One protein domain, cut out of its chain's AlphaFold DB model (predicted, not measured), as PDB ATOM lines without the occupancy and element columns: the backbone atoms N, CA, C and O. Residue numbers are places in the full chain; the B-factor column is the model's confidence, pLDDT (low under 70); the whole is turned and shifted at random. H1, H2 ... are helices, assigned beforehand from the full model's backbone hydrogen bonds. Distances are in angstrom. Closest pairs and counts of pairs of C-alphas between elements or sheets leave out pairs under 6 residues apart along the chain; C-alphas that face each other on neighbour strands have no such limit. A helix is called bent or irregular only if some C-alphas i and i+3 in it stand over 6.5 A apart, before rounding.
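Overview. This is residues 2 to 153 and 161 to 223 of the 224 residues of an uncharacterized protein of Acinetobacter cumulans (UniProt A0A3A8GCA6). Three helices, H2, H3 and the arm H7a, form a bundle, with H6 running loosely along H7a, while H4 crosses at one end of these helices and H1 packs on H4. The long last helix, H7, bends near H4, and its second arm, H7b, crosses H4 and runs outward, with residues 207 to 223 sticking out free. The printed part has 215 residues with seven named helices, H1 to H7 in order, and no named strand: all helix. It is loose, with a radius of gyration of the C-alphas of 22.9 A, and spans 87 by 40 by 29 A.

Arrangement. H1, residues 2 to 22, touches residues 95 to 106 of H4, residues 93 to 119, opposite ways at a steep tilt of 36 degrees, only just beyond shallow; the C-alphas of Ile 13 and Ala 102 are closest, 6.0 A. H2, residues 27 to 45, and H3, residues 62 to 89, form a hairpin at a shallow tilt of 34 degrees, only just short of steep, with the C-alphas of Ala 43 and Tyr 63 closest at 5.1 A. H3 has a kink of 32 degrees near residue 76, but is neither bent nor irregular, only just: C-alphas 76 and 79 are 6.2 A apart. H5, residues 124 to 127, touches H4, closest at C-alphas 127 and 114, 5.5 A. H6, residues 129 to 151, precedes H7, residues 161 to 221, which by its hydrogen bonds was assigned as one helix but is bent: C-alphas 190 and 193 are 6.8 A apart, and its arms H7a, residues 161 to 190, and H7b, residues 193 to 221, stand at 53 degrees. H7a touches H3 at a shallow tilt of 13 degrees, the same way, closest at C-alphas 186 and 79, 6.1 A. H7a also touches H2, closest at C-alphas 180 and 28, 4.6 A. H6 only just touches H7a, with 3 pairs of C-alphas within 8 A, closest at C-alphas 137 and 185, 7.6 A. H7b touches H4 at a steep tilt of 50 degrees, closest at C-alphas 195 and 103, 4.9 A. Every O i to N i+4 pair is within hydrogen-bond range in H2, H4 and H7b; the counts are 16 of 17 in H1, 22 of 24 in H3, 18 of 19 in H6 and 22 of 26 in H7a, and H5 is too short for such a pair.

Along the chain. H1 begins at C-alpha 2, (32.616, -23.583, -7.133), and measures 30.8 A. H3 is 39.2 A long, H4 38.7 A and H6 32.5 A. H7a, 44.5 A, begins at C-alpha 161, (11.287, -35.177, -56.361); H7b, 42.5 A, ends at C-alpha 221, (27.092, 5.494, 14.114).

Size, cuts and confidence. The C-alphas of Phe 45 and Gln 223 are the two farthest apart, 87.8 A. Residues 154 to 160 are not printed, and C-alphas 153 and 161 are 12.9 A apart across the cut. The link from H2 to H3 is long, 16 residues. Mean pLDDT of the printed part is 82.7; 30 residues are under 70, among them 124 to 129, 146 to 153 and 161 to 166.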
ATOM      1  N   LYS A   2      33.921 -23.415  -7.834       48.25
ATOM      2  CA  LYS A   2      32.616 -23.583  -7.133       48.25
ATOM      3  C   LYS A   2      31.370 -23.709  -8.042       48.25
ATOM      4  O   LYS A   2      30.385 -24.303  -7.624       48.25
ATOM      5  N   TYR A   3      31.420 -23.160  -9.260       52.03
ATOM      6  CA  TYR A   3      30.312 -23.180 -10.230       52.03
ATOM      7  C   TYR A   3      30.063 -24.564 -10.851       52.03
ATOM      8  O   TYR A   3      28.913 -24.969 -10.975       52.03
ATOM      9  N   SER A   4      31.128 -25.313 -11.153       62.38
ATOM     10  CA  SER A   4      31.024 -26.648 -11.759       62.38
ATOM     11  C   SER A   4      30.351 -27.652 -10.816       62.38
ATOM     12  O   SER A   4      29.484 -28.404 -11.246       62.38
ATOM     13  N   ASN A   5      30.651 -27.596  -9.513       73.44
ATOM     14  CA  ASN A   5      30.086 -28.541  -8.544       73.44
ATOM     15  C   ASN A   5      28.580 -28.333  -8.305       73.44
ATOM     16  O   ASN A   5      27.859 -29.302  -8.096       73.44
ATOM     17  N   GLN A   6      28.087 -27.088  -8.330       72.50
ATOM     18  CA  GLN A   6      26.650 -26.821  -8.169       72.50
ATOM     19  C   GLN A   6      25.849 -27.200  -9.419       72.50
ATOM     20  O   GLN A   6      24.739 -27.709  -9.289       72.50
ATOM     21  N   GLN A   7      26.417 -26.986 -10.609       76.50
ATOM     22  CA  GLN A   7      25.800 -27.409 -11.867       76.50
ATOM     23  C   GLN A   7      25.753 -28.935 -11.978       76.50
ATOM     24  O   GLN A   7      24.684 -29.483 -12.228       76.50
ATOM     25  N   ALA A   8      26.858 -29.622 -11.673       82.38
ATOM     26  CA  ALA A   8      26.900 -31.085 -11.646       82.38
ATOM     27  C   ALA A   8      25.870 -31.671 -10.664       82.38
ATOM     28  O   ALA A   8      25.143 -32.603 -11.001       82.38
ATOM     29  N   LEU A   9      25.738 -31.069  -9.476       85.06
ATOM     30  CA  LEU A   9      24.732 -31.471  -8.492       85.06
ATOM     31  C   LEU A   9      23.296 -31.257  -9.004       85.06
ATOM     32  O   LEU A   9      22.425 -32.098  -8.781       85.06
ATOM     33  N   ALA A  10      23.027 -30.139  -9.686       81.12
ATOM     34  CA  ALA A  10      21.714 -29.863 -10.262       81.12
ATOM     35  C   ALA A  10      21.354 -30.870 -11.367       81.12
ATOM     36  O   ALA A  10      20.222 -31.360 -11.405       81.12
ATOM     37  N   GLU A  11      22.315 -31.224 -12.224       84.00
ATOM     38  CA  GLU A  11      22.149 -32.236 -13.270       84.00
ATOM     39  C   GLU A  11      21.904 -33.632 -12.687       84.00
ATOM     40  O   GLU A  11      20.976 -34.323 -13.113       84.00
ATOM     41  N   GLU A  12      22.669 -34.031 -11.669       88.31
ATOM     42  CA  GLU A  12      22.512 -35.319 -10.987       88.31
ATOM     43  C   GLU A  12      21.138 -35.445 -10.310       88.31
ATOM     44  O   GLU A  12      20.458 -36.477 -10.404       88.31
ATOM     45  N   ILE A  13      20.680 -34.373  -9.664       86.75
ATOM     46  CA  ILE A  13      19.367 -34.338  -9.015       86.75
ATOM     47  C   ILE A  13      18.249 -34.353 -10.057       86.75
ATOM     48  O   ILE A  13      17.268 -35.080  -9.881       86.75
ATOM     49  N   GLN A  14      18.398 -33.629 -11.167       84.81
ATOM     50  CA  GLN A  14      17.434 -33.670 -12.265       84.81
ATOM     51  C   GLN A  14      17.362 -35.069 -12.899       84.81
ATOM     52  O   GLN A  14      16.267 -35.580 -13.156       84.81
ATOM     53  N   ALA A  15      18.506 -35.728 -13.096       87.75
ATOM     54  CA  ALA A  15      18.572 -37.106 -13.575       87.75
ATOM     55  C   ALA A  15      17.882 -38.074 -12.602       87.75
ATOM     56  O   ALA A  15      17.120 -38.947 -13.026       87.75
ATOM     57  N   SER A  16      18.078 -37.875 -11.299       90.56
ATOM     58  CA  SER A  16      17.423 -38.653 -10.245       90.56
ATOM     59  C   SER A  16      15.906 -38.449 -10.231       90.56
ATOM     60  O   SER A  16      15.162 -39.422 -10.095       90.56
ATOM     61  N   VAL A  17      15.425 -37.214 -10.426       90.81
ATOM     62  CA  VAL A  17      13.989 -36.910 -10.559       90.81
ATOM     63  C   VAL A  17      13.403 -37.623 -11.777       90.81
ATOM     64  O   VAL A  17      12.379 -38.295 -11.648       90.81
ATOM     65  N   ASN A  18      14.072 -37.555 -12.933       89.31
ATOM     66  CA  ASN A  18      13.633 -38.245 -14.151       89.31
ATOM     67  C   ASN A  18      13.585 -39.765 -13.955       89.31
ATOM     68  O   ASN A  18      12.569 -40.396 -14.256       89.31
ATOM     69  N   LYS A  19      14.636 -40.348 -13.368       92.06
ATOM     70  CA  LYS A  19      14.693 -41.781 -13.053       92.06
ATOM     71  C   LYS A  19      13.587 -42.192 -12.081       92.06
ATOM     72  O   LYS A  19      12.964 -43.229 -12.279       92.06
ATOM     73  N   ALA A  20      13.292 -41.383 -11.069       91.31
ATOM     74  CA  ALA A  20      12.230 -41.679 -10.109       91.31
ATOM     75  C   ALA A  20      10.816 -41.555 -10.712       91.31
ATOM     76  O   ALA A  20       9.924 -42.332 -10.356       91.31
ATOM     77  N   LEU A  21      10.603 -40.603 -11.627       90.19
ATOM     78  CA  LEU A  21       9.321 -40.387 -12.303       90.19
ATOM     79  C   LEU A  21       9.037 -41.454 -13.362       90.19
ATOM     80  O   LEU A  21       7.963 -42.067 -13.350       90.19
ATOM     81  N   PHE A  22      10.002 -41.696 -14.247       89.94
ATOM     82  CA  PHE A  22       9.811 -42.465 -15.480       89.94
ATOM     83  C   PHE A  22      10.578 -43.791 -15.511       89.94
ATOM     84  O   PHE A  22      10.464 -44.534 -16.476       89.94
ATOM     85  N   GLY A  23      11.375 -44.096 -14.483       89.62
ATOM     86  CA  GLY A  23      12.242 -45.281 -14.447       89.62
ATOM     87  C   GLY A  23      13.556 -45.116 -15.219       89.62
ATOM     88  O   GLY A  23      14.428 -45.974 -15.138       89.62
ATOM     89  N   THR A  24      13.736 -44.004 -15.938       90.75
ATOM     90  CA  THR A  24      14.892 -43.747 -16.803       90.75
ATOM     91  C   THR A  24      15.274 -42.269 -16.804       90.75
ATOM     92  O   THR A  24      14.423 -41.388 -16.685       90.75
ATOM     93  N   VAL A  25      16.569 -41.989 -16.965       89.56
ATOM     94  CA  VAL A  25      17.102 -40.625 -17.118       89.56
ATOM     95  C   VAL A  25      16.797 -40.069 -18.514       89.56
ATOM     96  O   VAL A  25      16.660 -38.860 -18.691       89.56
ATOM     97  N   HIS A  26      16.641 -40.948 -19.508       88.94
ATOM     98  CA  HIS A  26      16.515 -40.594 -20.924       88.94
ATOM     99  C   HIS A  26      15.073 -40.644 -21.439       88.94
ATOM    100  O   HIS A  26      14.859 -40.859 -22.630       88.94
ATOM    101  N   PHE A  27      14.084 -40.437 -20.562       88.31
ATOM    102  CA  PHE A  27      12.664 -40.522 -20.916       88.31
ATOM    103  C   PHE A  27      12.315 -39.693 -22.158       88.31
ATOM    104  O   PHE A  27      11.731 -40.231 -23.088       88.31
ATOM    105  N   GLY A  28      12.747 -38.427 -22.214       87.38
ATOM    106  CA  GLY A  28      12.477 -37.550 -23.358       87.38
ATOM    107  C   GLY A  28      13.005 -38.105 -24.685       87.38
ATOM    108  O   GLY A  28      12.276 -38.105 -25.670       87.38
ATOM    109  N   LYS A  29      14.227 -38.659 -24.696       91.56
ATOM    110  CA  LYS A  29      14.829 -39.261 -25.898       91.56
ATOM    111  C   LYS A  29      14.100 -40.537 -26.315       91.56
ATOM    112  O   LYS A  29      13.817 -40.717 -27.491       91.56
ATOM    113  N   LEU A  30      13.785 -41.407 -25.354       92.25
ATOM    114  CA  LEU A  30      13.076 -42.661 -25.616       92.25
ATOM    115  C   LEU A  30      11.660 -42.403 -26.132       92.25
ATOM    116  O   LEU A  30      11.245 -43.012 -27.113       92.25
ATOM    117  N   TYR A  31      10.948 -41.464 -25.508       91.31
ATOM    118  CA  TYR A  31       9.625 -41.033 -25.937       91.31
ATOM    119  C   TYR A  31       9.661 -40.437 -27.347       91.31
ATOM    120  O   TYR A  31       8.890 -40.860 -28.205       91.31
ATOM    121  N   ALA A  32      10.598 -39.523 -27.614       92.56
ATOM    122  CA  ALA A  32      10.772 -38.921 -28.930       92.56
ATOM    123  C   ALA A  32      11.054 -39.975 -30.011       92.56
ATOM    124  O   ALA A  32      10.402 -39.979 -31.053       92.56
ATOM    125  N   SER A  33      11.985 -40.901 -29.752       93.62
ATOM    126  CA  SER A  33      12.315 -41.977 -30.690       93.62
ATOM    127  C   SER A  33      11.125 -42.900 -30.942       93.62
ATOM    128  O   SER A  33      10.861 -43.238 -32.091       93.62
ATOM    129  N   LEU A  34      10.379 -43.266 -29.894       94.06
ATOM    130  CA  LEU A  34       9.187 -44.102 -30.022       94.06
ATOM    131  C   LEU A  34       8.109 -43.415 -30.866       94.06
ATOM    132  O   LEU A  34       7.584 -44.030 -31.789       94.06
ATOM    133  N   MET A  35       7.794 -42.151 -30.573       94.19
ATOM    134  CA  MET A  35       6.748 -41.419 -31.290       94.19
ATOM    135  C   MET A  35       7.112 -41.204 -32.759       94.19
ATOM    136  O   MET A  35       6.287 -41.460 -33.628       94.19
ATOM    137  N   VAL A  36       8.354 -40.804 -33.049       93.00
ATOM    138  CA  VAL A  36       8.819 -40.640 -34.436       93.00
ATOM    139  C   VAL A  36       8.806 -41.977 -35.174       93.00
ATOM    140  O   VAL A  36       8.299 -42.042 -36.289       93.00
ATOM    141  N   MET A  37       9.293 -43.057 -34.559       93.75
ATOM    142  CA  MET A  37       9.264 -44.387 -35.174       93.75
ATOM    143  C   MET A  37       7.829 -44.832 -35.481       93.75
ATOM    144  O   MET A  37       7.568 -45.306 -36.583       93.75
ATOM    145  N   MET A  38       6.894 -44.630 -34.549       93.06
ATOM    146  CA  MET A  38       5.477 -44.928 -34.767       93.06
ATOM    147  C   MET A  38       4.897 -44.102 -35.920       93.06
ATOM    148  O   MET A  38       4.264 -44.676 -36.800       93.06
ATOM    149  N   SER A  39       5.160 -42.792 -35.978       91.94
ATOM    150  CA  SER A  39       4.732 -41.951 -37.105       91.94
ATOM    151  C   SER A  39       5.248 -42.471 -38.446       91.94
ATOM    152  O   SER A  39       4.499 -42.493 -39.418       91.94
ATOM    153  N   LEU A  40       6.509 -42.908 -38.507       90.88
ATOM    154  CA  LEU A  40       7.111 -43.426 -39.737       90.88
ATOM    155  C   LEU A  40       6.528 -44.780 -40.143       90.88
ATOM    156  O   LEU A  40       6.233 -44.973 -41.318       90.88
ATOM    157  N   ILE A  41       6.325 -45.692 -39.188       92.69
ATOM    158  CA  ILE A  41       5.686 -46.990 -39.438       92.69
ATOM    159  C   ILE A  41       4.284 -46.762 -40.000       92.69
ATOM    160  O   ILE A  41       3.947 -47.290 -41.055       92.69
ATOM    161  N   VAL A  42       3.476 -45.936 -39.338       92.75
ATOM    162  CA  VAL A  42       2.101 -45.702 -39.781       92.75
ATOM    163  C   VAL A  42       2.075 -44.992 -41.139       92.75
ATOM    164  O   VAL A  42       1.277 -45.364 -41.995       92.75
ATOM    165  N   ALA A  43       3.007 -44.074 -41.407       90.00
ATOM    166  CA  ALA A  43       3.138 -43.436 -42.716       90.00
ATOM    167  C   ALA A  43       3.496 -44.394 -43.863       90.00
ATOM    168  O   ALA A  43       3.162 -44.102 -45.013       90.00
ATOM    169  N   MET A  44       4.162 -45.521 -43.586       88.81
ATOM    170  CA  MET A  44       4.453 -46.531 -44.610       88.81
ATOM    171  C   MET A  44       3.207 -47.321 -45.016       88.81
ATOM    172  O   MET A  44       3.083 -47.696 -46.179       88.81
ATOM    173  N   PHE A  45       2.299 -47.581 -44.072       92.19
ATOM    174  CA  PHE A  45       1.186 -48.513 -44.282       92.19
ATOM    175  C   PHE A  45      -0.171 -47.836 -44.469       92.19
ATOM    176  O   PHE A  45      -1.047 -48.409 -45.113       92.19
ATOM    177  N   ILE A  46      -0.365 -46.643 -43.905       92.06
ATOM    178  CA  ILE A  46      -1.672 -45.989 -43.847       92.06
ATOM    179  C   ILE A  46      -1.597 -44.640 -44.566       92.06
ATOM    180  O   ILE A  46      -0.959 -43.711 -44.059       92.06
ATOM    181  N   PRO A  47      -2.232 -44.492 -45.742       89.44
ATOM    182  CA  PRO A  47      -2.426 -43.183 -46.343       89.44
ATOM    183  C   PRO A  47      -3.365 -42.355 -45.461       89.44
ATOM    184  O   PRO A  47      -4.380 -42.847 -44.973       89.44
ATOM    185  N   HIS A  48      -2.997 -41.102 -45.232       85.75
ATOM    186  CA  HIS A  48      -3.682 -40.211 -44.309       85.75
ATOM    187  C   HIS A  48      -3.818 -38.826 -44.914       85.75
ATOM    188  O   HIS A  48      -2.861 -38.289 -45.473       85.75
ATOM    189  N   GLU A  49      -5.002 -38.234 -44.792       85.38
ATOM    190  CA  GLU A  49      -5.278 -36.899 -45.330       85.38
ATOM    191  C   GLU A  49      -4.909 -35.765 -44.377       85.38
ATOM    192  O   GLU A  49      -4.815 -34.615 -44.797       85.38
ATOM    193  N   GLY A  50      -4.611 -36.090 -43.120       84.19
ATOM    194  CA  GLY A  50      -4.345 -35.094 -42.095       84.19
ATOM    195  C   GLY A  50      -5.584 -34.759 -41.264       84.19
ATOM    196  O   GLY A  50      -6.692 -34.616 -41.784       84.19
ATOM    197  N   LEU A  51      -5.400 -34.632 -39.952       85.00
ATOM    198  CA  LEU A  51      -6.439 -34.307 -38.970       85.00
ATOM    199  C   LEU A  51      -6.540 -32.805 -38.714       85.00
ATOM    200  O   LEU A  51      -7.617 -32.298 -38.407       85.00
ATOM    201  N   PHE A  52      -5.423 -32.092 -38.829       81.50
ATOM    202  CA  PHE A  52      -5.354 -30.653 -38.592       81.50
ATOM    203  C   PHE A  52      -5.192 -29.903 -39.913       81.50
ATOM    204  O   PHE A  52      -4.558 -30.405 -40.843       81.50
ATOM    205  N   ALA A  53      -5.689 -28.665 -39.984       77.06
ATOM    206  CA  ALA A  53      -5.595 -27.824 -41.185       77.06
ATOM    207  C   ALA A  53      -4.162 -27.750 -41.758       77.06
ATOM    208  O   ALA A  53      -3.962 -27.751 -42.967       77.06
ATOM    209  N   THR A  54      -3.154 -27.780 -40.882       70.75
ATOM    210  CA  THR A  54      -1.731 -27.870 -41.232       70.75
ATOM    211  C   THR A  54      -1.385 -29.119 -42.041       70.75
ATOM    212  O   THR A  54      -0.769 -29.025 -43.101       70.75
ATOM    213  N   SER A  55      -1.782 -30.295 -41.554       72.38
ATOM    214  CA  SER A  55      -1.535 -31.579 -42.220       72.38
ATOM    215  C   SER A  55      -2.300 -31.727 -43.542       72.38
ATOM    216  O   SER A  55      -1.850 -32.417 -44.450       72.38
ATOM    217  N   GLN A  56      -3.407 -30.999 -43.692       80.12
ATOM    218  CA  GLN A  56      -4.219 -30.970 -44.911       80.12
ATOM    219  C   GLN A  56      -3.674 -30.010 -45.982       80.12
ATOM    220  O   GLN A  56      -4.242 -29.904 -47.068       80.12
ATOM    221  N   SER A  57      -2.578 -29.294 -45.704       71.12
ATOM    222  CA  SER A  57      -2.027 -28.310 -46.638       71.12
ATOM    223  C   SER A  57      -1.496 -28.945 -47.930       71.12
ATOM    224  O   SER A  57      -0.942 -30.050 -47.962       71.12
ATOM    225  N   THR A  58      -1.666 -28.213 -49.033       67.00
ATOM    226  CA  THR A  58      -1.218 -28.623 -50.367       67.00
ATOM    227  C   THR A  58       0.303 -28.767 -50.397       67.00
ATOM    228  O   THR A  58       1.018 -27.801 -50.145       67.00
ATOM    229  N   GLY A  59       0.798 -29.962 -50.729       68.12
ATOM    230  CA  GLY A  59       2.233 -30.265 -50.782       68.12
ATOM    231  C   GLY A  59       2.758 -31.100 -49.609       68.12
ATOM    232  O   GLY A  59       3.908 -31.533 -49.658       68.12
ATOM    233  N   MET A  60       1.940 -31.396 -48.590       74.75
ATOM    234  CA  MET A  60       2.317 -32.373 -47.566       74.75
ATOM    235  C   MET A  60       2.274 -33.805 -48.103       74.75
ATOM    236  O   MET A  60       1.250 -34.267 -48.603       74.75
ATOM    237  N   THR A  61       3.380 -34.535 -47.941       81.44
ATOM    238  CA  THR A  61       3.403 -35.982 -48.194       81.44
ATOM    239  C   THR A  61       2.807 -36.749 -47.016       81.44
ATOM    240  O   THR A  61       2.762 -36.234 -45.897       81.44
ATOM    241  N   ASN A  62       2.438 -38.015 -47.232       85.88
ATOM    242  CA  ASN A  62       1.896 -38.876 -46.178       85.88
ATOM    243  C   ASN A  62       2.775 -38.912 -44.907       85.88
ATOM    244  O   ASN A  62       2.269 -38.848 -43.790       85.88
ATOM    245  N   TYR A  63       4.103 -38.920 -45.073       84.62
ATOM    246  CA  TYR A  63       5.062 -38.869 -43.961       84.62
ATOM    247  C   TYR A  63       4.959 -37.584 -43.140       84.62
ATOM    248  O   TYR A  63       4.987 -37.636 -41.913       84.62
ATOM    249  N   HIS A  64       4.822 -36.434 -43.801       84.25
ATOM    250  CA  HIS A  64       4.712 -35.145 -43.119       84.25
ATOM    251  C   HIS A  64       3.431 -35.068 -42.287       84.25
ATOM    252  O   HIS A  64       3.470 -34.611 -41.146       84.25
ATOM    253  N   ARG A  65       2.325 -35.584 -42.833       86.38
ATOM    254  CA  ARG A  65       1.016 -35.611 -42.170       86.38
ATOM    255  C   ARG A  65       1.060 -36.428 -40.883       86.38
ATOM    256  O   ARG A  65       0.723 -35.917 -39.821       86.38
ATOM    257  N   TRP A  66       1.563 -37.662 -40.954       90.12
ATOM    258  CA  TRP A  66       1.684 -38.536 -39.781       90.12
ATOM    259  C   TRP A  66       2.673 -38.029 -38.734       90.12
ATOM    260  O   TRP A  66       2.410 -38.141 -37.536       90.12
ATOM    261  N   LEU A  67       3.810 -37.474 -39.158       88.56
ATOM    262  CA  LEU A  67       4.775 -36.878 -38.235       88.56
ATOM    263  C   LEU A  67       4.153 -35.711 -37.459       88.56
ATOM    264  O   LEU A  67       4.324 -35.628 -36.242       88.56
ATOM    265  N   TYR A  68       3.408 -34.842 -38.146       86.00
ATOM    266  CA  TYR A  68       2.779 -33.678 -37.532       86.00
ATOM    267  C   TYR A  68       1.597 -34.052 -36.629       86.00
ATOM    268  O   TYR A  68       1.549 -33.632 -35.473       86.00
ATOM    269  N   ASP A  69       0.665 -34.871 -37.106       87.94
ATOM    270  CA  ASP A  69      -0.560 -35.171 -36.362       87.94
ATOM    271  C   ASP A  69      -0.283 -35.956 -35.084       87.94
ATOM    272  O   ASP A  69      -0.819 -35.632 -34.022       87.94
ATOM    273  N   VAL A  70       0.613 -36.943 -35.156       90.38
ATOM    274  CA  VAL A  70       1.064 -37.680 -33.969       90.38
ATOM    275  C   VAL A  70       1.795 -36.742 -33.011       90.38
ATOM    276  O   VAL A  70       1.592 -36.846 -31.801       90.38
ATOM    277  N   TYR A  71       2.588 -35.793 -33.521       89.00
ATOM    278  CA  TYR A  71       3.208 -34.756 -32.695       89.00
ATOM    279  C   TYR A  71       2.184 -33.921 -31.941       89.00
ATOM    280  O   TYR A  71       2.297 -33.805 -30.719       89.00
ATOM    281  N   VAL A  72       1.160 -33.400 -32.610       86.25
ATOM    282  CA  VAL A  72       0.137 -32.571 -31.961       86.25
ATOM    283  C   VAL A  72      -0.676 -33.380 -30.948       86.25
ATOM    284  O   VAL A  72      -0.808 -32.966 -29.795       86.25
ATOM    285  N   ILE A  73      -1.171 -34.560 -31.328       88.31
ATOM    286  CA  ILE A  73      -1.993 -35.398 -30.442       88.31
ATOM    287  C   ILE A  73      -1.199 -35.810 -29.205       88.31
ATOM    288  O   ILE A  73      -1.645 -35.636 -28.067       88.31
ATOM    289  N   SER A  74       0.002 -36.341 -29.412       90.06
ATOM    290  CA  SER A  74       0.817 -36.836 -28.311       90.06
ATOM    291  C   SER A  74       1.331 -35.688 -27.431       90.06
ATOM    292  O   SER A  74       1.435 -35.857 -26.216       90.06
ATOM    293  N   SER A  75       1.532 -34.491 -27.992       86.38
ATOM    294  CA  SER A  75       1.827 -33.262 -27.247       86.38
ATOM    295  C   SER A  75       0.730 -32.879 -26.255       86.38
ATOM    296  O   SER A  75       1.027 -32.464 -25.131       86.38
ATOM    297  N   CYS A  76      -0.537 -33.033 -26.643       84.25
ATOM    298  CA  CYS A  76      -1.668 -32.789 -25.750       84.25
ATOM    299  C   CYS A  76      -1.720 -33.825 -24.615       84.25
ATOM    300  O   CYS A  76      -1.996 -33.483 -23.464       84.25
ATOM    301  N   ILE A  77      -1.416 -35.087 -24.924       88.50
ATOM    302  CA  ILE A  77      -1.508 -36.198 -23.967       88.50
ATOM    303  C   ILE A  77      -0.333 -36.192 -22.979       88.50
ATOM    304  O   ILE A  77      -0.529 -36.390 -21.776       88.50
ATOM    305  N   ILE A  78       0.893 -35.946 -23.449       88.31
ATOM    306  CA  ILE A  78       2.106 -36.115 -22.640       88.31
ATOM    307  C   ILE A  78       2.143 -35.168 -21.437       88.31
ATOM    308  O   ILE A  78       2.585 -35.567 -20.359       88.31
ATOM    309  N   GLY A  79       1.612 -33.949 -21.575       87.06
ATOM    310  CA  GLY A  79       1.487 -33.008 -20.460       87.06
ATOM    311  C   GLY A  79       0.629 -33.572 -19.324       87.06
ATOM    312  O   GLY A  79       1.033 -33.528 -18.158       87.06
ATOM    313  N   VAL A  80      -0.513 -34.181 -19.664       89.31
ATOM    314  CA  VAL A  80      -1.417 -34.831 -18.700       89.31
ATOM    315  C   VAL A  80      -0.746 -36.046 -18.061       89.31
ATOM    316  O   VAL A  80      -0.784 -36.198 -16.840       89.31
ATOM    317  N   VAL A  81      -0.073 -36.883 -18.852       91.00
ATOM    318  CA  VAL A  81       0.638 -38.071 -18.347       91.00
ATOM    319  C   VAL A  81       1.723 -37.681 -17.342       91.00
ATOM    320  O   VAL A  81       1.787 -38.255 -16.251       91.00
ATOM    321  N   ILE A  82       2.552 -36.684 -17.670       91.44
ATOM    322  CA  ILE A  82       3.600 -36.186 -16.767       91.44
ATOM    323  C   ILE A  82       2.969 -35.625 -15.488       91.44
ATOM    324  O   ILE A  82       3.452 -35.929 -14.394       91.44
ATOM    325  N   PHE A  83       1.882 -34.858 -15.601       91.25
ATOM    326  CA  PHE A  83       1.173 -34.311 -14.446       91.25
ATOM    327  C   PHE A  83       0.665 -35.413 -13.513       91.25
ATOM    328  O   PHE A  83       1.002 -35.417 -12.327       91.25
ATOM    329  N   LEU A  84      -0.102 -36.373 -14.037       92.25
ATOM    330  CA  LEU A  84      -0.664 -37.467 -13.241       92.25
ATOM    331  C   LEU A  84       0.439 -38.297 -12.586       92.25
ATOM    332  O   LEU A  84       0.356 -38.628 -11.400       92.25
ATOM    333  N   ARG A  85       1.518 -38.582 -13.325       92.25
ATOM    334  CA  ARG A  85       2.663 -39.321 -12.791       92.25
ATOM    335  C   ARG A  85       3.352 -38.565 -11.661       92.25
ATOM    336  O   ARG A  85       3.699 -39.176 -10.647       92.25
ATOM    337  N   LEU A  86       3.525 -37.253 -11.817       93.19
ATOM    338  CA  LEU A  86       4.097 -36.389 -10.791       93.19
ATOM    339  C   LEU A  86       3.224 -36.371  -9.532       93.19
ATOM    340  O   LEU A  86       3.754 -36.556  -8.437       93.19
ATOM    341  N   GLN A  87       1.906 -36.195  -9.674       91.88
ATOM    342  CA  GLN A  87       0.979 -36.205  -8.534       91.88
ATOM    343  C   GLN A  87       1.011 -37.543  -7.801       91.88
ATOM    344  O   GLN A  87       1.180 -37.580  -6.584       91.88
ATOM    345  N   HIS A  88       0.972 -38.649  -8.545       92.38
ATOM    346  CA  HIS A  88       1.070 -39.981  -7.966       92.38
ATOM    347  C   HIS A  88       2.382 -40.170  -7.182       92.38
ATOM    348  O   HIS A  88       2.374 -40.629  -6.039       92.38
ATOM    349  N   LYS A  89       3.524 -39.759  -7.748       91.94
ATOM    350  CA  LYS A  89       4.827 -39.885  -7.076       91.94
ATOM    351  C   LYS A  89       4.988 -38.949  -5.879       91.94
ATOM    352  O   LYS A  89       5.709 -39.303  -4.950       91.94
ATOM    353  N   LYS A  90       4.283 -37.816  -5.824       89.75
ATOM    354  CA  LYS A  90       4.262 -36.925  -4.647       89.75
ATOM    355  C   LYS A  90       3.644 -37.573  -3.393       89.75
ATOM    356  O   LYS A  90       3.812 -37.030  -2.300       89.75
ATOM    357  N   HIS A  91       2.991 -38.732  -3.489       90.69
ATOM    358  CA  HIS A  91       2.587 -39.490  -2.298       90.69
ATOM    359  C   HIS A  91       3.773 -40.172  -1.592       90.69
ATOM    360  O   HIS A  91       3.748 -40.318  -0.370       90.69
ATOM    361  N   ASP A  92       4.841 -40.514  -2.320       93.94
ATOM    362  CA  ASP A  92       6.046 -41.118  -1.750       93.94
ATOM    363  C   ASP A  92       6.920 -40.061  -1.051       93.94
ATOM    364  O   ASP A  92       7.340 -39.058  -1.637       93.94
ATOM    365  N   VAL A  93       7.240 -40.309   0.221       92.69
ATOM    366  CA  VAL A  93       8.102 -39.456   1.048       92.69
ATOM    367  C   VAL A  93       9.484 -39.273   0.415       92.69
ATOM    368  O   VAL A  93      10.005 -38.152   0.426       92.69
ATOM    369  N   LYS A  94      10.078 -40.339  -0.137       93.50
ATOM    370  CA  LYS A  94      11.416 -40.277  -0.749       93.50
ATOM    371  C   LYS A  94      11.398 -39.349  -1.958       93.50
ATOM    372  O   LYS A  94      12.230 -38.446  -2.056       93.50
ATOM    373  N   PHE A  95      10.395 -39.510  -2.822       93.31
ATOM    374  CA  PHE A  95      10.224 -38.655  -3.989       93.31
ATOM    375  C   PHE A  95       9.937 -37.200  -3.611       93.31
ATOM    376  O   PHE A  95      10.531 -36.300  -4.195       93.31
ATOM    377  N   ARG A  96       9.097 -36.933  -2.603       92.00
ATOM    378  CA  ARG A  96       8.840 -35.555  -2.147       92.00
ATOM    379  C   ARG A  96      10.105 -34.831  -1.701       92.00
ATOM    380  O   ARG A  96      10.272 -33.658  -2.025       92.00
ATOM    381  N   ARG A  97      10.987 -35.511  -0.961       92.25
ATOM    382  CA  ARG A  97      12.272 -34.933  -0.530       92.25
ATOM    383  C   ARG A  97      13.166 -34.632  -1.728       92.25
ATOM    384  O   ARG A  97      13.736 -33.546  -1.795       92.25
ATOM    385  N   LEU A  98      13.237 -35.558  -2.683       93.19
ATOM    386  CA  LEU A  98      13.989 -35.374  -3.921       93.19
ATOM    387  C   LEU A  98      13.448 -34.191  -4.740       93.19
ATOM    388  O   LEU A  98      14.216 -33.320  -5.138       93.19
ATOM    389  N   TRP A  99      12.127 -34.122  -4.921       93.12
ATOM    390  CA  TRP A  99      11.445 -33.028  -5.609       93.12
ATOM    391  C   TRP A  99      11.717 -31.682  -4.937       93.12
ATOM    392  O   TRP A  99      12.125 -30.741  -5.607       93.12
ATOM    393  N   HIS A 100      11.577 -31.608  -3.609       92.25
ATOM    394  CA  HIS A 100      11.903 -30.401  -2.850       92.25
ATOM    395  C   HIS A 100      13.375 -29.999  -3.045       92.25
ATOM    396  O   HIS A 100      13.678 -28.813  -3.183       92.25
ATOM    397  N   CYS A 101      14.312 -30.948  -3.032       91.81
ATOM    398  CA  CYS A 101      15.726 -30.644  -3.255       91.81
ATOM    399  C   CYS A 101      15.948 -30.042  -4.653       91.81
ATOM    400  O   CYS A 101      16.564 -28.980  -4.778       91.81
ATOM    401  N   ALA A 102      15.354 -30.652  -5.682       90.62
ATOM    402  CA  ALA A 102      15.432 -30.188  -7.065       90.62
ATOM    403  C   ALA A 102      14.865 -28.768  -7.244       90.62
ATOM    404  O   ALA A 102      15.510 -27.900  -7.843       90.62
ATOM    405  N   THR A 103      13.679 -28.499  -6.685       90.75
ATOM    406  CA  THR A 103      13.036 -27.179  -6.768       90.75
ATOM    407  C   THR A 103      13.784 -26.125  -5.962       90.75
ATOM    408  O   THR A 103      13.846 -24.971  -6.385       90.75
ATOM    409  N   LYS A 104      14.381 -26.503  -4.825       91.38
ATOM    410  CA  LYS A 104      15.195 -25.605  -3.997       91.38
ATOM    411  C   LYS A 104      16.468 -25.177  -4.726       91.38
ATOM    412  O   LYS A 104      16.697 -23.978  -4.838       91.38
ATOM    413  N   ILE A 105      17.242 -26.118  -5.265       89.38
ATOM    414  CA  ILE A 105      18.489 -25.810  -5.990       89.38
ATOM    415  C   ILE A 105      18.200 -24.936  -7.210       89.38
ATOM    416  O   ILE A 105      18.833 -23.899  -7.396       89.38
ATOM    417  N   SER A 106      17.171 -25.290  -7.986       86.50
ATOM    418  CA  SER A 106      16.745 -24.472  -9.127       86.50
ATOM    419  C   SER A 106      16.319 -23.055  -8.714       86.50
ATOM    420  O   SER A 106      16.505 -22.105  -9.472       86.50
ATOM    421  N   ALA A 107      15.711 -22.888  -7.536       87.19
ATOM    422  CA  ALA A 107      15.323 -21.574  -7.026       87.19
ATOM    423  C   ALA A 107      16.521 -20.759  -6.518       87.19
ATOM    424  O   ALA A 107      16.546 -19.547  -6.719       87.19
ATOM    425  N   GLU A 108      17.506 -21.404  -5.888       89.44
ATOM    426  CA  GLU A 108      18.752 -20.771  -5.434       89.44
ATOM    427  C   GLU A 108      19.582 -20.248  -6.609       89.44
ATOM    428  O   GLU A 108      20.047 -19.108  -6.571       89.44
ATOM    429  N   GLU A 109      19.706 -21.036  -7.681       85.31
ATOM    430  CA  GLU A 109      20.363 -20.611  -8.919       85.31
ATOM    431  C   GLU A 109      19.696 -19.353  -9.495       85.31
ATOM    432  O   GLU A 109      20.358 -18.348  -9.754       85.31
ATOM    433  N   ARG A 110      18.360 -19.353  -9.585       83.50
ATOM    434  CA  ARG A 110      17.601 -18.185 -10.063       83.50
ATOM    435  C   ARG A 110      17.702 -16.984  -9.137       83.50
ATOM    436  O   ARG A 110      17.756 -15.849  -9.602       83.50
ATOM    437  N   PHE A 111      17.744 -17.208  -7.830       87.00
ATOM    438  CA  PHE A 111      17.940 -16.127  -6.876       87.00
ATOM    439  C   PHE A 111      19.328 -15.493  -7.005       87.00
ATOM    440  O   PHE A 111      19.453 -14.271  -6.908       87.00
ATOM    441  N   ARG A 112      20.361 -16.286  -7.304       85.12
ATOM    442  CA  ARG A 112      21.705 -15.773  -7.588       85.12
ATOM    443  C   ARG A 112      21.732 -14.912  -8.851       85.12
ATOM    444  O   ARG A 112      22.309 -13.829  -8.823       85.12
ATOM    445  N   GLU A 113      21.088 -15.354  -9.931       83.25
ATOM    446  CA  GLU A 113      20.948 -14.545 -11.153       83.25
ATOM    447  C   GLU A 113      20.217 -13.226 -10.874       83.25
ATOM    448  O   GLU A 113      20.652 -12.166 -11.324       83.25
ATOM    449  N   TYR A 114      19.147 -13.276 -10.073       84.94
ATOM    450  CA  TYR A 114      18.424 -12.085  -9.631       84.94
ATOM    451  C   TYR A 114      19.331 -11.118  -8.853       84.94
ATOM    452  O   TYR A 114      19.324  -9.920  -9.134       84.94
ATOM    453  N   GLN A 115      20.140 -11.613  -7.908       84.12
ATOM    454  CA  GLN A 115      21.086 -10.778  -7.154       84.12
ATOM    455  C   GLN A 115      22.148 -10.150  -8.060       84.12
ATOM    456  O   GLN A 115      22.467  -8.972  -7.914       84.12
ATOM    457  N   TYR A 116      22.669 -10.914  -9.021       85.44
ATOM    458  CA  TYR A 116      23.632 -10.412  -9.995       85.44
ATOM    459  C   TYR A 116      23.024  -9.304 -10.865       85.44
ATOM    460  O   TYR A 116      23.612  -8.232 -11.004       85.44
ATOM    461  N   ALA A 117      21.805  -9.499 -11.372       82.00
ATOM    462  CA  ALA A 117      21.088  -8.470 -12.120       82.00
ATOM    463  C   ALA A 117      20.828  -7.215 -11.268       82.00
ATOM    464  O   ALA A 117      20.990  -6.096 -11.757       82.00
ATOM    465  N   GLN A 118      20.492  -7.397  -9.987       82.19
ATOM    466  CA  GLN A 118      20.304  -6.300  -9.042       82.19
ATOM    467  C   GLN A 118      21.606  -5.519  -8.796       82.19
ATOM    468  O   GLN A 118      21.565  -4.293  -8.772       82.19
ATOM    469  N   SER A 119      22.756  -6.192  -8.677       83.50
ATOM    470  CA  SER A 119      24.059  -5.513  -8.539       83.50
ATOM    471  C   SER A 119      24.470  -4.707  -9.774       83.50
ATOM    472  O   SER A 119      25.258  -3.776  -9.662       83.50
ATOM    473  N   GLN A 120      23.921  -5.041 -10.944       85.06
ATOM    474  CA  GLN A 120      24.169  -4.338 -12.204       85.06
ATOM    475  C   GLN A 120      23.095  -3.290 -12.530       85.06
ATOM    476  O   GLN A 120      23.048  -2.811 -13.661       85.06
ATOM    477  N   SER A 121      22.202  -2.967 -11.586       76.94
ATOM    478  CA  SER A 121      21.083  -2.030 -11.785       76.94
ATOM    479  C   SER A 121      20.182  -2.377 -12.983       76.94
ATOM    480  O   SER A 121      19.549  -1.502 -13.573       76.94
ATOM    481  N   LYS A 122      20.109  -3.660 -13.363       76.56
ATOM    482  CA  LYS A 122      19.258  -4.132 -14.464       76.56
ATOM    483  C   LYS A 122      17.812  -4.299 -14.000       76.56
ATOM    484  O   LYS A 122      17.544  -4.546 -12.824       76.56
ATOM    485  N   VAL A 123      16.867  -4.236 -14.943       70.69
ATOM    486  CA  VAL A 123      15.442  -4.483 -14.672       70.69
ATOM    487  C   VAL A 123      15.258  -5.916 -14.159       70.69
ATOM    488  O   VAL A 123      15.381  -6.889 -14.900       70.69
ATOM    489  N   THR A 124      14.952  -6.054 -12.869       67.12
ATOM    490  CA  THR A 124      14.900  -7.350 -12.168       67.12
ATOM    491  C   THR A 124      13.591  -8.121 -12.374       67.12
ATOM    492  O   THR A 124      13.504  -9.292 -12.008       67.12
ATOM    493  N   ILE A 125      12.578  -7.501 -12.994       61.25
ATOM    494  CA  ILE A 125      11.254  -8.102 -13.250       61.25
ATOM    495  C   ILE A 125      11.381  -9.356 -14.130       61.25
ATOM    496  O   ILE A 125      10.764 -10.382 -13.841       61.25
ATOM    497  N   LEU A 126      12.258  -9.310 -15.137       60.81
ATOM    498  CA  LEU A 126      12.558 -10.434 -16.034       60.81
ATOM    499  C   LEU A 126      13.210 -11.632 -15.326       60.81
ATOM    500  O   LEU A 126      13.185 -12.732 -15.862       60.81
ATOM    501  N   TYR A 127      13.741 -11.445 -14.117       63.56
ATOM    502  CA  TYR A 127      14.429 -12.483 -13.343       63.56
ATOM    503  C   TYR A 127      13.518 -13.139 -12.294       63.56
ATOM    504  O   TYR A 127      13.968 -13.958 -11.490       63.56
ATOM    505  N   SER A 128      12.218 -12.814 -12.292       68.56
ATOM    506  CA  SER A 128      11.229 -13.599 -11.555       68.56
ATOM    507  C   SER A 128      11.114 -14.993 -12.175       68.56
ATOM    508  O   SER A 128      10.886 -15.135 -13.377       68.56
ATOM    509  N   SER A 129      11.214 -16.026 -11.338       66.56
ATOM    510  CA  SER A 129      11.175 -17.441 -11.736       66.56
ATOM    511  C   SER A 129       9.955 -17.816 -12.587       66.56
ATOM    512  O   SER A 129      10.076 -18.655 -13.472       66.56
ATOM    513  N   LYS A 130       8.804 -17.161 -12.373       76.38
ATOM    514  CA  LYS A 130       7.593 -17.345 -13.191       76.38
ATOM    515  C   LYS A 130       7.670 -16.619 -14.535       76.38
ATOM    516  O   LYS A 130       7.349 -17.204 -15.561       76.38
ATOM    517  N   ILE A 131       8.095 -15.355 -14.529       74.50
ATOM    518  CA  ILE A 131       8.080 -14.488 -15.719       74.50
ATOM    519  C   ILE A 131       9.046 -15.019 -16.775       74.50
ATOM    520  O   ILE A 131       8.662 -15.167 -17.931       74.50
ATOM    521  N   LEU A 132      10.267 -15.382 -16.371       75.44
ATOM    522  CA  LEU A 132      11.256 -15.940 -17.290       75.44
ATOM    523  C   LEU A 132      10.789 -17.270 -17.887       75.44
ATOM    524  O   LEU A 132      10.957 -17.505 -19.079       75.44
ATOM    525  N   PHE A 133      10.164 -18.129 -17.078       78.44
ATOM    526  CA  PHE A 133       9.623 -19.389 -17.573       78.44
ATOM    527  C   PHE A 133       8.500 -19.168 -18.596       78.44
ATOM    528  O   PHE A 133       8.533 -19.777 -19.663       78.44
ATOM    529  N   TYR A 134       7.548 -18.268 -18.328       80.62
ATOM    530  CA  TYR A 134       6.491 -17.955 -19.294       80.62
ATOM    531  C   TYR A 134       7.027 -17.288 -20.563       80.62
ATOM    532  O   TYR A 134       6.522 -17.577 -21.643       80.62
ATOM    533  N   ALA A 135       8.080 -16.472 -20.467       80.31
ATOM    534  CA  ALA A 135       8.760 -15.924 -21.638       80.31
ATOM    535  C   ALA A 135       9.420 -17.027 -22.487       80.31
ATOM    536  O   ALA A 135       9.277 -17.025 -23.707       80.31
ATOM    537  N   VAL A 136      10.078 -18.007 -21.854       82.62
ATOM    538  CA  VAL A 136      10.641 -19.182 -22.546       82.62
ATOM    539  C   VAL A 136       9.539 -20.034 -23.175       82.62
ATOM    540  O   VAL A 136       9.679 -20.456 -24.318       82.62
ATOM    541  N   LEU A 137       8.429 -20.259 -22.468       83.56
ATOM    542  CA  LEU A 137       7.284 -21.009 -22.986       83.56
ATOM    543  C   LEU A 137       6.639 -20.299 -24.186       83.56
ATOM    544  O   LEU A 137       6.316 -20.941 -25.185       83.56
ATOM    545  N   PHE A 138       6.490 -18.976 -24.109       81.00
ATOM    546  CA  PHE A 138       6.001 -18.156 -25.212       81.00
ATOM    547  C   PHE A 138       6.951 -18.220 -26.409       81.00
ATOM    548  O   PHE A 138       6.510 -18.523 -27.513       81.00
ATOM    549  N   GLY A 139       8.257 -18.041 -26.188       81.06
ATOM    550  CA  GLY A 139       9.275 -18.165 -27.232       81.06
ATOM    551  C   GLY A 139       9.290 -19.551 -27.882       81.06
ATOM    552  O   GLY A 139       9.364 -19.648 -29.102       81.06
ATOM    553  N   PHE A 140       9.136 -20.620 -27.096       81.12
ATOM    554  CA  PHE A 140       8.990 -21.979 -27.617       81.12
ATOM    555  C   PHE A 140       7.728 -22.123 -28.473       81.12
ATOM    556  O   PHE A 140       7.794 -22.663 -29.571       81.12
ATOM    557  N   THR A 141       6.593 -21.592 -28.014       79.00
ATOM    558  CA  THR A 141       5.317 -21.648 -28.747       79.00
ATOM    559  C   THR A 141       5.410 -20.895 -30.074       79.00
ATOM    560  O   THR A 141       5.066 -21.442 -31.120       79.00
ATOM    561  N   VAL A 142       5.944 -19.670 -30.056       76.19
ATOM    562  CA  VAL A 142       6.202 -18.880 -31.268       76.19
ATOM    563  C   VAL A 142       7.199 -19.593 -32.178       76.19
ATOM    564  O   VAL A 142       6.989 -19.628 -33.383       76.19
ATOM    565  N   GLY A 143       8.242 -20.212 -31.623       77.06
ATOM    566  CA  GLY A 143       9.217 -21.001 -32.376       77.06
ATOM    567  C   GLY A 143       8.588 -22.197 -33.092       77.06
ATOM    568  O   GLY A 143       8.872 -22.416 -34.265       77.06
ATOM    569  N   VAL A 144       7.683 -22.924 -32.434       75.38
ATOM    570  CA  VAL A 144       6.920 -24.025 -33.049       75.38
ATOM    571  C   VAL A 144       5.992 -23.502 -34.154       75.38
ATOM    572  O   VAL A 144       5.896 -24.127 -35.208       75.38
ATOM    573  N   ILE A 145       5.362 -22.337 -33.969       70.69
ATOM    574  CA  ILE A 145       4.529 -21.694 -35.003       70.69
ATOM    575  C   ILE A 145       5.383 -21.196 -36.186       70.69
ATOM    576  O   ILE A 145       4.994 -21.339 -37.342       70.69
ATOM    577  N   ALA A 146       6.564 -20.634 -35.933       69.00
ATOM    578  CA  ALA A 146       7.478 -20.178 -36.979       69.00
ATOM    579  C   ALA A 146       8.057 -21.360 -37.770       69.00
ATOM    580  O   ALA A 146       8.109 -21.328 -38.999       69.00
ATOM    581  N   MET A 147       8.420 -22.439 -37.073       68.00
ATOM    582  CA  MET A 147       8.773 -23.713 -37.691       68.00
ATOM    583  C   MET A 147       7.620 -24.254 -38.539       68.00
ATOM    584  O   MET A 147       7.872 -24.759 -39.626       68.00
ATOM    585  N   TYR A 148       6.369 -24.108 -38.090       63.44
ATOM    586  CA  TYR A 148       5.190 -24.465 -38.881       63.44
ATOM    587  C   TYR A 148       5.152 -23.730 -40.230       63.44
ATOM    588  O   TYR A 148       4.985 -24.388 -41.253       63.44
ATOM    589  N   VAL A 149       5.396 -22.415 -40.255       62.38
ATOM    590  CA  VAL A 149       5.447 -21.626 -41.505       62.38
ATOM    591  C   VAL A 149       6.592 -22.074 -42.420       62.38
ATOM    592  O   VAL A 149       6.466 -22.046 -43.641       62.38
ATOM    593  N   TRP A 150       7.715 -22.499 -41.841       63.06
ATOM    594  CA  TRP A 150       8.888 -22.929 -42.600       63.06
ATOM    595  C   TRP A 150       8.791 -24.376 -43.116       63.06
ATOM    596  O   TRP A 150       9.320 -24.692 -44.178       63.06
ATOM    597  N   MET A 151       8.105 -25.258 -42.384       58.00
ATOM    598  CA  MET A 151       7.906 -26.662 -42.759       58.00
ATOM    599  C   MET A 151       6.835 -26.866 -43.827       58.00
ATOM    600  O   MET A 151       6.880 -27.877 -44.531       58.00
ATOM    601  N   THR A 152       5.866 -25.958 -43.942       57.72
ATOM    602  CA  THR A 152       4.886 -25.999 -45.029       57.72
ATOM    603  C   THR A 152       5.576 -25.641 -46.346       57.72
ATOM    604  O   THR A 152       6.080 -24.523 -46.471       57.72
ATOM    605  N   PRO A 153       5.629 -26.548 -47.339       55.12
ATOM    606  CA  PRO A 153       6.221 -26.219 -48.625       55.12
ATOM    607  C   PRO A 153       5.403 -25.099 -49.277       55.12
ATOM    608  O   PRO A 153       4.211 -25.261 -49.536       55.12
ATOM    609  N   SER A 161      11.675 -34.025 -57.194       57.19
ATOM    610  CA  SER A 161      11.287 -35.177 -56.361       57.19
ATOM    611  C   SER A 161      12.313 -35.487 -55.254       57.19
ATOM    612  O   SER A 161      11.949 -35.936 -54.168       57.19
ATOM    613  N   PHE A 162      13.591 -35.153 -55.478       53.91
ATOM    614  CA  PHE A 162      14.680 -35.364 -54.520       53.91
ATOM    615  C   PHE A 162      14.536 -34.509 -53.256       53.91
ATOM    616  O   PHE A 162      14.716 -35.012 -52.149       53.91
ATOM    617  N   TRP A 163      14.155 -33.236 -53.398       53.66
ATOM    618  CA  TRP A 163      14.002 -32.342 -52.247       53.66
ATOM    619  C   TRP A 163      12.848 -32.773 -51.346       53.66
ATOM    620  O   TRP A 163      12.990 -32.733 -50.135       53.66
ATOM    621  N   ILE A 164      11.752 -33.288 -51.908       58.78
ATOM    622  CA  ILE A 164      10.600 -33.789 -51.139       58.78
ATOM    623  C   ILE A 164      10.947 -35.090 -50.384       58.78
ATOM    624  O   ILE A 164      10.524 -35.278 -49.239       58.78
ATOM    625  N   LEU A 165      11.754 -35.969 -50.989       57.53
ATOM    626  CA  LEU A 165      12.223 -37.220 -50.376       57.53
ATOM    627  C   LEU A 165      13.316 -37.015 -49.316       57.53
ATOM    628  O   LEU A 165      13.362 -37.772 -48.351       57.53
ATOM    629  N   ALA A 166      14.166 -35.996 -49.452       64.19
ATOM    630  CA  ALA A 166      15.206 -35.669 -48.471       64.19
ATOM    631  C   ALA A 166      14.709 -34.782 -47.312       64.19
ATOM    632  O   ALA A 166      15.422 -34.610 -46.323       64.19
ATOM    633  N   TRP A 167      13.497 -34.221 -47.408       73.50
ATOM    634  CA  TRP A 167      12.965 -33.271 -46.422       73.50
ATOM    635  C   TRP A 167      12.300 -33.931 -45.213       73.50
ATOM    636  O   TRP A 167      12.433 -33.456 -44.084       73.50
ATOM    637  N   TRP A 168      11.623 -35.067 -45.409       75.94
ATOM    638  CA  TRP A 168      10.934 -35.750 -44.309       75.94
ATOM    639  C   TRP A 168      11.875 -36.252 -43.186       75.94
ATOM    640  O   TRP A 168      11.463 -36.167 -42.027       75.94
ATOM    641  N   PRO A 169      13.132 -36.695 -43.432       81.62
ATOM    642  CA  PRO A 169      14.060 -37.067 -42.360       81.62
ATOM    643  C   PRO A 169      14.512 -35.867 -41.522       81.62
ATOM    644  O   PRO A 169      14.620 -35.975 -40.301       81.62
ATOM    645  N   ILE A 170      14.729 -34.707 -42.153       82.62
ATOM    646  CA  ILE A 170      15.051 -33.456 -41.448       82.62
ATOM    647  C   ILE A 170      13.885 -33.093 -40.526       82.62
ATOM    648  O   ILE A 170      14.075 -32.830 -39.342       82.62
ATOM    649  N   ASN A 171      12.663 -33.187 -41.039       81.50
ATOM    650  CA  ASN A 171      11.451 -32.925 -40.274       81.50
ATOM    651  C   ASN A 171      11.265 -33.895 -39.102       81.50
ATOM    652  O   ASN A 171      10.921 -33.464 -38.001       81.50
ATOM    653  N   ALA A 172      11.568 -35.176 -39.303       86.44
ATOM    654  CA  ALA A 172      11.574 -36.171 -38.238       86.44
ATOM    655  C   ALA A 172      12.601 -35.834 -37.141       86.44
ATOM    656  O   ALA A 172      12.279 -35.949 -35.959       86.44
ATOM    657  N   LEU A 173      13.801 -35.364 -37.504       88.88
ATOM    658  CA  LEU A 173      14.821 -34.927 -36.540       88.88
ATOM    659  C   LEU A 173      14.387 -33.687 -35.754       88.88
ATOM    660  O   LEU A 173      14.589 -33.631 -34.539       88.88
ATOM    661  N   ILE A 174      13.771 -32.707 -36.416       87.19
ATOM    662  CA  ILE A 174      13.288 -31.508 -35.724       87.19
ATOM    663  C   ILE A 174      12.145 -31.880 -34.768       87.19
ATOM    664  O   ILE A 174      12.173 -31.484 -33.606       87.19
ATOM    665  N   ILE A 175      11.185 -32.703 -35.202       88.06
ATOM    666  CA  ILE A 175      10.091 -33.189 -34.343       88.06
ATOM    667  C   ILE A 175      10.633 -34.021 -33.172       88.06
ATOM    668  O   ILE A 175      10.181 -33.861 -32.037       88.06
ATOM    669  N   TRP A 176      11.653 -34.848 -33.401       92.12
ATOM    670  CA  TRP A 176      12.348 -35.565 -32.333       92.12
ATOM    671  C   TRP A 176      12.952 -34.607 -31.294       92.12
ATOM    672  O   TRP A 176      12.789 -34.809 -30.084       92.12
ATOM    673  N   ALA A 177      13.609 -33.535 -31.744       90.62
ATOM    674  CA  ALA A 177      14.169 -32.516 -30.859       90.62
ATOM    675  C   ALA A 177      13.069 -31.769 -30.084       90.62
ATOM    676  O   ALA A 177      13.204 -31.563 -28.875       90.62
ATOM    677  N   LEU A 178      11.952 -31.439 -30.741       89.62
ATOM    678  CA  LEU A 178      10.792 -30.821 -30.097       89.62
ATOM    679  C   LEU A 178      10.219 -31.702 -28.984       89.62
ATOM    680  O   LEU A 178      10.009 -31.209 -27.875       89.62
ATOM    681  N   TYR A 179      10.044 -33.004 -29.228       89.94
ATOM    682  CA  TYR A 179       9.612 -33.945 -28.192       89.94
ATOM    683  C   TYR A 179      10.570 -33.989 -27.000       89.94
ATOM    684  O   TYR A 179      10.135 -34.000 -25.841       89.94
ATOM    685  N   CYS A 180      11.881 -33.976 -27.263       89.38
ATOM    686  CA  CYS A 180      12.882 -33.929 -26.202       89.38
ATOM    687  C   CYS A 180      12.706 -32.667 -25.343       89.38
ATOM    688  O   CYS A 180      12.605 -32.769 -24.115       89.38
ATOM    689  N   CYS A 181      12.597 -31.495 -25.977       87.50
ATOM    690  CA  CYS A 181      12.376 -30.215 -25.302       87.50
ATOM    691  C   CYS A 181      11.063 -30.186 -24.512       87.50
ATOM    692  O   CYS A 181      11.024 -29.696 -23.385       87.50
ATOM    693  N   GLN A 182       9.993 -30.746 -25.066       86.94
ATOM    694  CA  GLN A 182       8.665 -30.709 -24.473       86.94
ATOM    695  C   GLN A 182       8.595 -31.434 -23.125       86.94
ATOM    696  O   GLN A 182       8.018 -30.911 -22.169       86.94
ATOM    697  N   SER A 183       9.236 -32.601 -23.011       81.75
ATOM    698  CA  SER A 183       9.307 -33.333 -21.739       81.75
ATOM    699  C   SER A 183       9.969 -32.506 -20.627       81.75
ATOM    700  O   SER A 183       9.490 -32.471 -19.490       81.75
ATOM    701  N   TYR A 184      11.027 -31.768 -20.974       84.75
ATOM    702  CA  TYR A 184      11.712 -30.855 -20.067       84.75
ATOM    703  C   TYR A 184      10.835 -29.648 -19.706       84.75
ATOM    704  O   TYR A 184      10.717 -29.303 -18.529       84.75
ATOM    705  N   LEU A 185      10.174 -29.040 -20.695       87.31
ATOM    706  CA  LEU A 185       9.298 -27.886 -20.494       87.31
ATOM    707  C   LEU A 185       8.106 -28.208 -19.591       87.31
ATOM    708  O   LEU A 185       7.798 -27.404 -18.713       87.31
ATOM    709  N   PHE A 186       7.478 -29.377 -19.729       87.69
ATOM    710  CA  PHE A 186       6.379 -29.777 -18.844       87.69
ATOM    711  C   PHE A 186       6.841 -30.001 -17.402       87.69
ATOM    712  O   PHE A 186       6.216 -29.500 -16.467       87.69
ATOM    713  N   LEU A 187       7.970 -30.681 -17.189       86.94
ATOM    714  CA  LEU A 187       8.542 -30.804 -15.843       86.94
ATOM    715  C   LEU A 187       8.894 -29.438 -15.248       86.94
ATOM    716  O   LEU A 187       8.686 -29.196 -14.052       86.94
ATOM    717  N   ARG A 188       9.401 -28.521 -16.077       86.06
ATOM    718  CA  ARG A 188       9.713 -27.159 -15.649       86.06
ATOM    719  C   ARG A 188       8.454 -26.355 -15.322       86.06
ATOM    720  O   ARG A 188       8.424 -25.686 -14.292       86.06
ATOM    721  N   LEU A 189       7.389 -26.495 -16.109       87.06
ATOM    722  CA  LEU A 189       6.075 -25.908 -15.833       87.06
ATOM    723  C   LEU A 189       5.571 -26.340 -14.451       87.06
ATOM    724  O   LEU A 189       5.248 -25.495 -13.617       87.06
ATOM    725  N   PHE A 190       5.586 -27.644 -14.163       87.94
ATOM    726  CA  PHE A 190       5.076 -28.171 -12.894       87.94
ATOM    727  C   PHE A 190       5.964 -27.856 -11.683       87.94
ATOM    728  O   PHE A 190       5.469 -27.819 -10.556       87.94
ATOM    729  N   SER A 191       7.259 -27.611 -11.888       87.62
ATOM    730  CA  SER A 191       8.173 -27.182 -10.817       87.62
ATOM    731  C   SER A 191       8.166 -25.674 -10.578       87.62
ATOM    732  O   SER A 191       8.573 -25.241  -9.502       87.62
ATOM    733  N   THR A 192       7.670 -24.869 -11.523       86.25
ATOM    734  CA  THR A 192       7.737 -23.399 -11.464       86.25
ATOM    735  C   THR A 192       7.043 -22.825 -10.226       86.25
ATOM    736  O   THR A 192       7.567 -21.901  -9.604       86.25
ATOM    737  N   GLU A 193       5.903 -23.386  -9.817       85.81
ATOM    738  CA  GLU A 193       5.186 -22.927  -8.619       85.81
ATOM    739  C   GLU A 193       5.987 -23.186  -7.334       85.81
ATOM    740  O   GLU A 193       6.184 -22.284  -6.515       85.81
ATOM    741  N   ASP A 194       6.503 -24.406  -7.182       88.25
ATOM    742  CA  ASP A 194       7.296 -24.810  -6.018       88.25
ATOM    743  C   ASP A 194       8.630 -24.039  -5.968       88.25
ATOM    744  O   ASP A 194       9.035 -23.529  -4.919       88.25
ATOM    745  N   MET A 195       9.277 -23.851  -7.122       88.12
ATOM    746  CA  MET A 195      10.462 -23.004  -7.261       88.12
ATOM    747  C   MET A 195      10.187 -21.547  -6.881       88.12
ATOM    748  O   MET A 195      10.999 -20.919  -6.201       88.12
ATOM    749  N   HIS A 196       9.053 -20.989  -7.306       87.06
ATOM    750  CA  HIS A 196       8.702 -19.607  -7.003       87.06
ATOM    751  C   HIS A 196       8.492 -19.386  -5.503       87.06
ATOM    752  O   HIS A 196       8.954 -18.382  -4.958       87.06
ATOM    753  N   LYS A 197       7.878 -20.348  -4.805       88.88
ATOM    754  CA  LYS A 197       7.746 -20.309  -3.340       88.88
ATOM    755  C   LYS A 197       9.111 -20.273  -2.649       88.88
ATOM    756  O   LYS A 197       9.319 -19.443  -1.761       88.88
ATOM    757  N   HIS A 198      10.055 -21.116  -3.076       89.50
ATOM    758  CA  HIS A 198      11.427 -21.083  -2.556       89.50
ATOM    759  C   HIS A 198      12.132 -19.759  -2.866       89.50
ATOM    760  O   HIS A 198      12.738 -19.166  -1.974       89.50
ATOM    761  N   PHE A 199      11.989 -19.250  -4.089       87.62
ATOM    762  CA  PHE A 199      12.554 -17.967  -4.501       87.62
ATOM    763  C   PHE A 199      12.038 -16.802  -3.640       87.62
ATOM    764  O   PHE A 199      12.823 -15.990  -3.152       87.62
ATOM    765  N   LEU A 200      10.725 -16.733  -3.391       87.94
ATOM    766  CA  LEU A 200      10.134 -15.708  -2.527       87.94
ATOM    767  C   LEU A 200      10.644 -15.806  -1.087       87.94
ATOM    768  O   LEU A 200      10.865 -14.775  -0.448       87.94
ATOM    769  N   LYS A 201      10.842 -17.025  -0.573       90.31
ATOM    770  CA  LYS A 201      11.413 -17.240   0.761       90.31
ATOM    771  C   LYS A 201      12.835 -16.676   0.847       90.31
ATOM    772  O   LYS A 201      13.094 -15.866   1.734       90.31
ATOM    773  N   LEU A 202      13.695 -17.010  -0.117       89.50
ATOM    774  CA  LEU A 202      15.066 -16.488  -0.203       89.50
ATOM    775  C   LEU A 202      15.091 -14.957  -0.308       89.50
ATOM    776  O   LEU A 202      15.842 -14.292   0.407       89.50
ATOM    777  N   LYS A 203      14.209 -14.375  -1.131       87.38
ATOM    778  CA  LYS A 203      14.083 -12.917  -1.262       87.38
ATOM    779  C   LYS A 203      13.715 -12.247   0.066       87.38
ATOM    780  O   LYS A 203      14.331 -11.248   0.431       87.38
ATOM    781  N   ARG A 204      12.743 -12.796   0.806       89.19
ATOM    782  CA  ARG A 204      12.337 -12.268   2.124       89.19
ATOM    783  C   ARG A 204      13.459 -12.380   3.154       89.19
ATOM    784  O   ARG A 204      13.642 -11.463   3.949       89.19
ATOM    785  N   GLU A 205      14.193 -13.489   3.161       91.06
ATOM    786  CA  GLU A 205      15.329 -13.696   4.066       91.06
ATOM    787  C   GLU A 205      16.447 -12.683   3.796       91.06
ATOM    788  O   GLU A 205      16.903 -12.026   4.732       91.06
ATOM    789  N   ALA A 206      16.798 -12.460   2.527       87.56
ATOM    790  CA  ALA A 206      17.782 -11.451   2.143       87.56
ATOM    791  C   ALA A 206      17.343 -10.024   2.517       87.56
ATOM    792  O   ALA A 206      18.137  -9.253   3.050       87.56
ATOM    793  N   GLN A 207      16.065  -9.676   2.321       87.62
ATOM    794  CA  GLN A 207      15.524  -8.375   2.743       87.62
ATOM    795  C   GLN A 207      15.589  -8.181   4.264       87.62
ATOM    796  O   GLN A 207      15.936  -7.100   4.740       87.62
ATOM    797  N   ARG A 208      15.282  -9.228   5.041       89.88
ATOM    798  CA  ARG A 208      15.393  -9.191   6.508       89.88
ATOM    799  C   ARG A 208      16.839  -9.010   6.957       89.88
ATOM    800  O   ARG A 208      17.079  -8.239   7.881       89.88
ATOM    801  N   GLN A 209      17.782  -9.703   6.323       88.31
ATOM    802  CA  GLN A 209      19.209  -9.560   6.617       88.31
ATOM    803  C   GLN A 209      19.710  -8.150   6.289       88.31
ATOM    804  O   GLN A 209      20.333  -7.534   7.146       88.31
ATOM    805  N   ALA A 210      19.347  -7.605   5.124       85.62
ATOM    806  CA  ALA A 210      19.700  -6.240   4.736       85.62
ATOM    807  C   ALA A 210      19.159  -5.190   5.726       85.62
ATOM    808  O   ALA A 210      19.886  -4.289   6.142       85.62
ATOM    809  N   LYS A 211      17.902  -5.341   6.173       87.38
ATOM    810  CA  LYS A 211      17.313  -4.455   7.188       87.38
ATOM    811  C   LYS A 211      18.057  -4.543   8.524       87.38
ATOM    812  O   LYS A 211      18.322  -3.516   9.138       87.38
ATOM    813  N   LYS A 212      18.411  -5.754   8.970       88.50
ATOM    814  CA  LYS A 212      19.194  -5.952  10.201       88.50
ATOM    815  C   LYS A 212      20.580  -5.310  10.109       88.50
ATOM    816  O   LYS A 212      20.982  -4.649  11.056       88.50
ATOM    817  N   SER A 213      21.278  -5.460   8.981       83.50
ATOM    818  CA  SER A 213      22.600  -4.848   8.794       83.50
ATOM    819  C   SER A 213      22.551  -3.319   8.744       83.50
ATOM    820  O   SER A 213      23.477  -2.682   9.229       83.50
ATOM    821  N   MET A 214      21.481  -2.729   8.194       79.19
ATOM    822  CA  MET A 214      21.285  -1.272   8.218       79.19
ATOM    823  C   MET A 214      21.070  -0.770   9.648       79.19
ATOM    824  O   MET A 214      21.815   0.087  10.097       79.19
ATOM    825  N   LEU A 215      20.148  -1.388  10.395       82.19
ATOM    826  CA  LEU A 215      19.878  -1.022  11.791       82.19
ATOM    827  C   LEU A 215      21.121  -1.144  12.684       82.19
ATOM    828  O   LEU A 215      21.345  -0.306  13.549       82.19
ATOM    829  N   GLN A 216      21.943  -2.174  12.464       78.62
ATOM    830  CA  GLN A 216      23.193  -2.341  13.200       78.62
ATOM    831  C   GLN A 216      24.201  -1.235  12.856       78.62
ATOM    832  O   GLN A 216      24.847  -0.706  13.756       78.62
ATOM    833  N   LYS A 217      24.303  -0.845  11.580       74.38
ATOM    834  CA  LYS A 217      25.186   0.240  11.137       74.38
ATOM    835  C   LYS A 217      24.760   1.597  11.706       74.38
ATOM    836  O   LYS A 217      25.627   2.316  12.190       74.38
ATOM    837  N   ASP A 218      23.463   1.896  11.715       70.69
ATOM    838  CA  ASP A 218      22.927   3.139  12.285       70.69
ATOM    839  C   ASP A 218      23.193   3.199  13.801       70.69
ATOM    840  O   ASP A 218      23.738   4.182  14.295       70.69
ATOM    841  N   SER A 219      22.962   2.097  14.529       66.44
ATOM    842  CA  SER A 219      23.253   2.026  15.973       66.44
ATOM    843  C   SER A 219      24.742   2.153  16.322       66.44
ATOM    844  O   SER A 219      25.086   2.610  17.406       66.44
ATOM    845  N   SER A 220      25.642   1.751  15.416       65.38
ATOM    846  CA  SER A 220      27.088   1.930  15.591       65.38
ATOM    847  C   SER A 220      27.562   3.341  15.234       65.38
ATOM    848  O   SER A 220      28.632   3.735  15.681       65.38
ATOM    849  N   GLN A 221      26.798   4.094  14.434       61.56
ATOM    850  CA  GLN A 221      27.092   5.494  14.114       61.56
ATOM    851  C   GLN A 221      26.557   6.465  15.175       61.56
ATOM    852  O   GLN A 221      27.154   7.515  15.356       61.56
ATOM    853  N   GLU A 222      25.496   6.110  15.907       58.22
ATOM    854  CA  GLU A 222      24.990   6.900  17.046       58.22
ATOM    855  C   GLU A 222      25.844   6.772  18.327       58.22
ATOM    856  O   GLU A 222      25.639   7.518  19.279       58.22
ATOM    857  N   GLN A 223      26.793   5.828  18.373       52.50
ATOM    858  CA  GLN A 223      27.699   5.605  19.513       52.50
ATOM    859  C   GLN A 223      29.081   6.277  19.362       52.50
ATOM    860  O   GLN A 223      29.967   6.019  20.179       52.50
TER     861      GLN A 223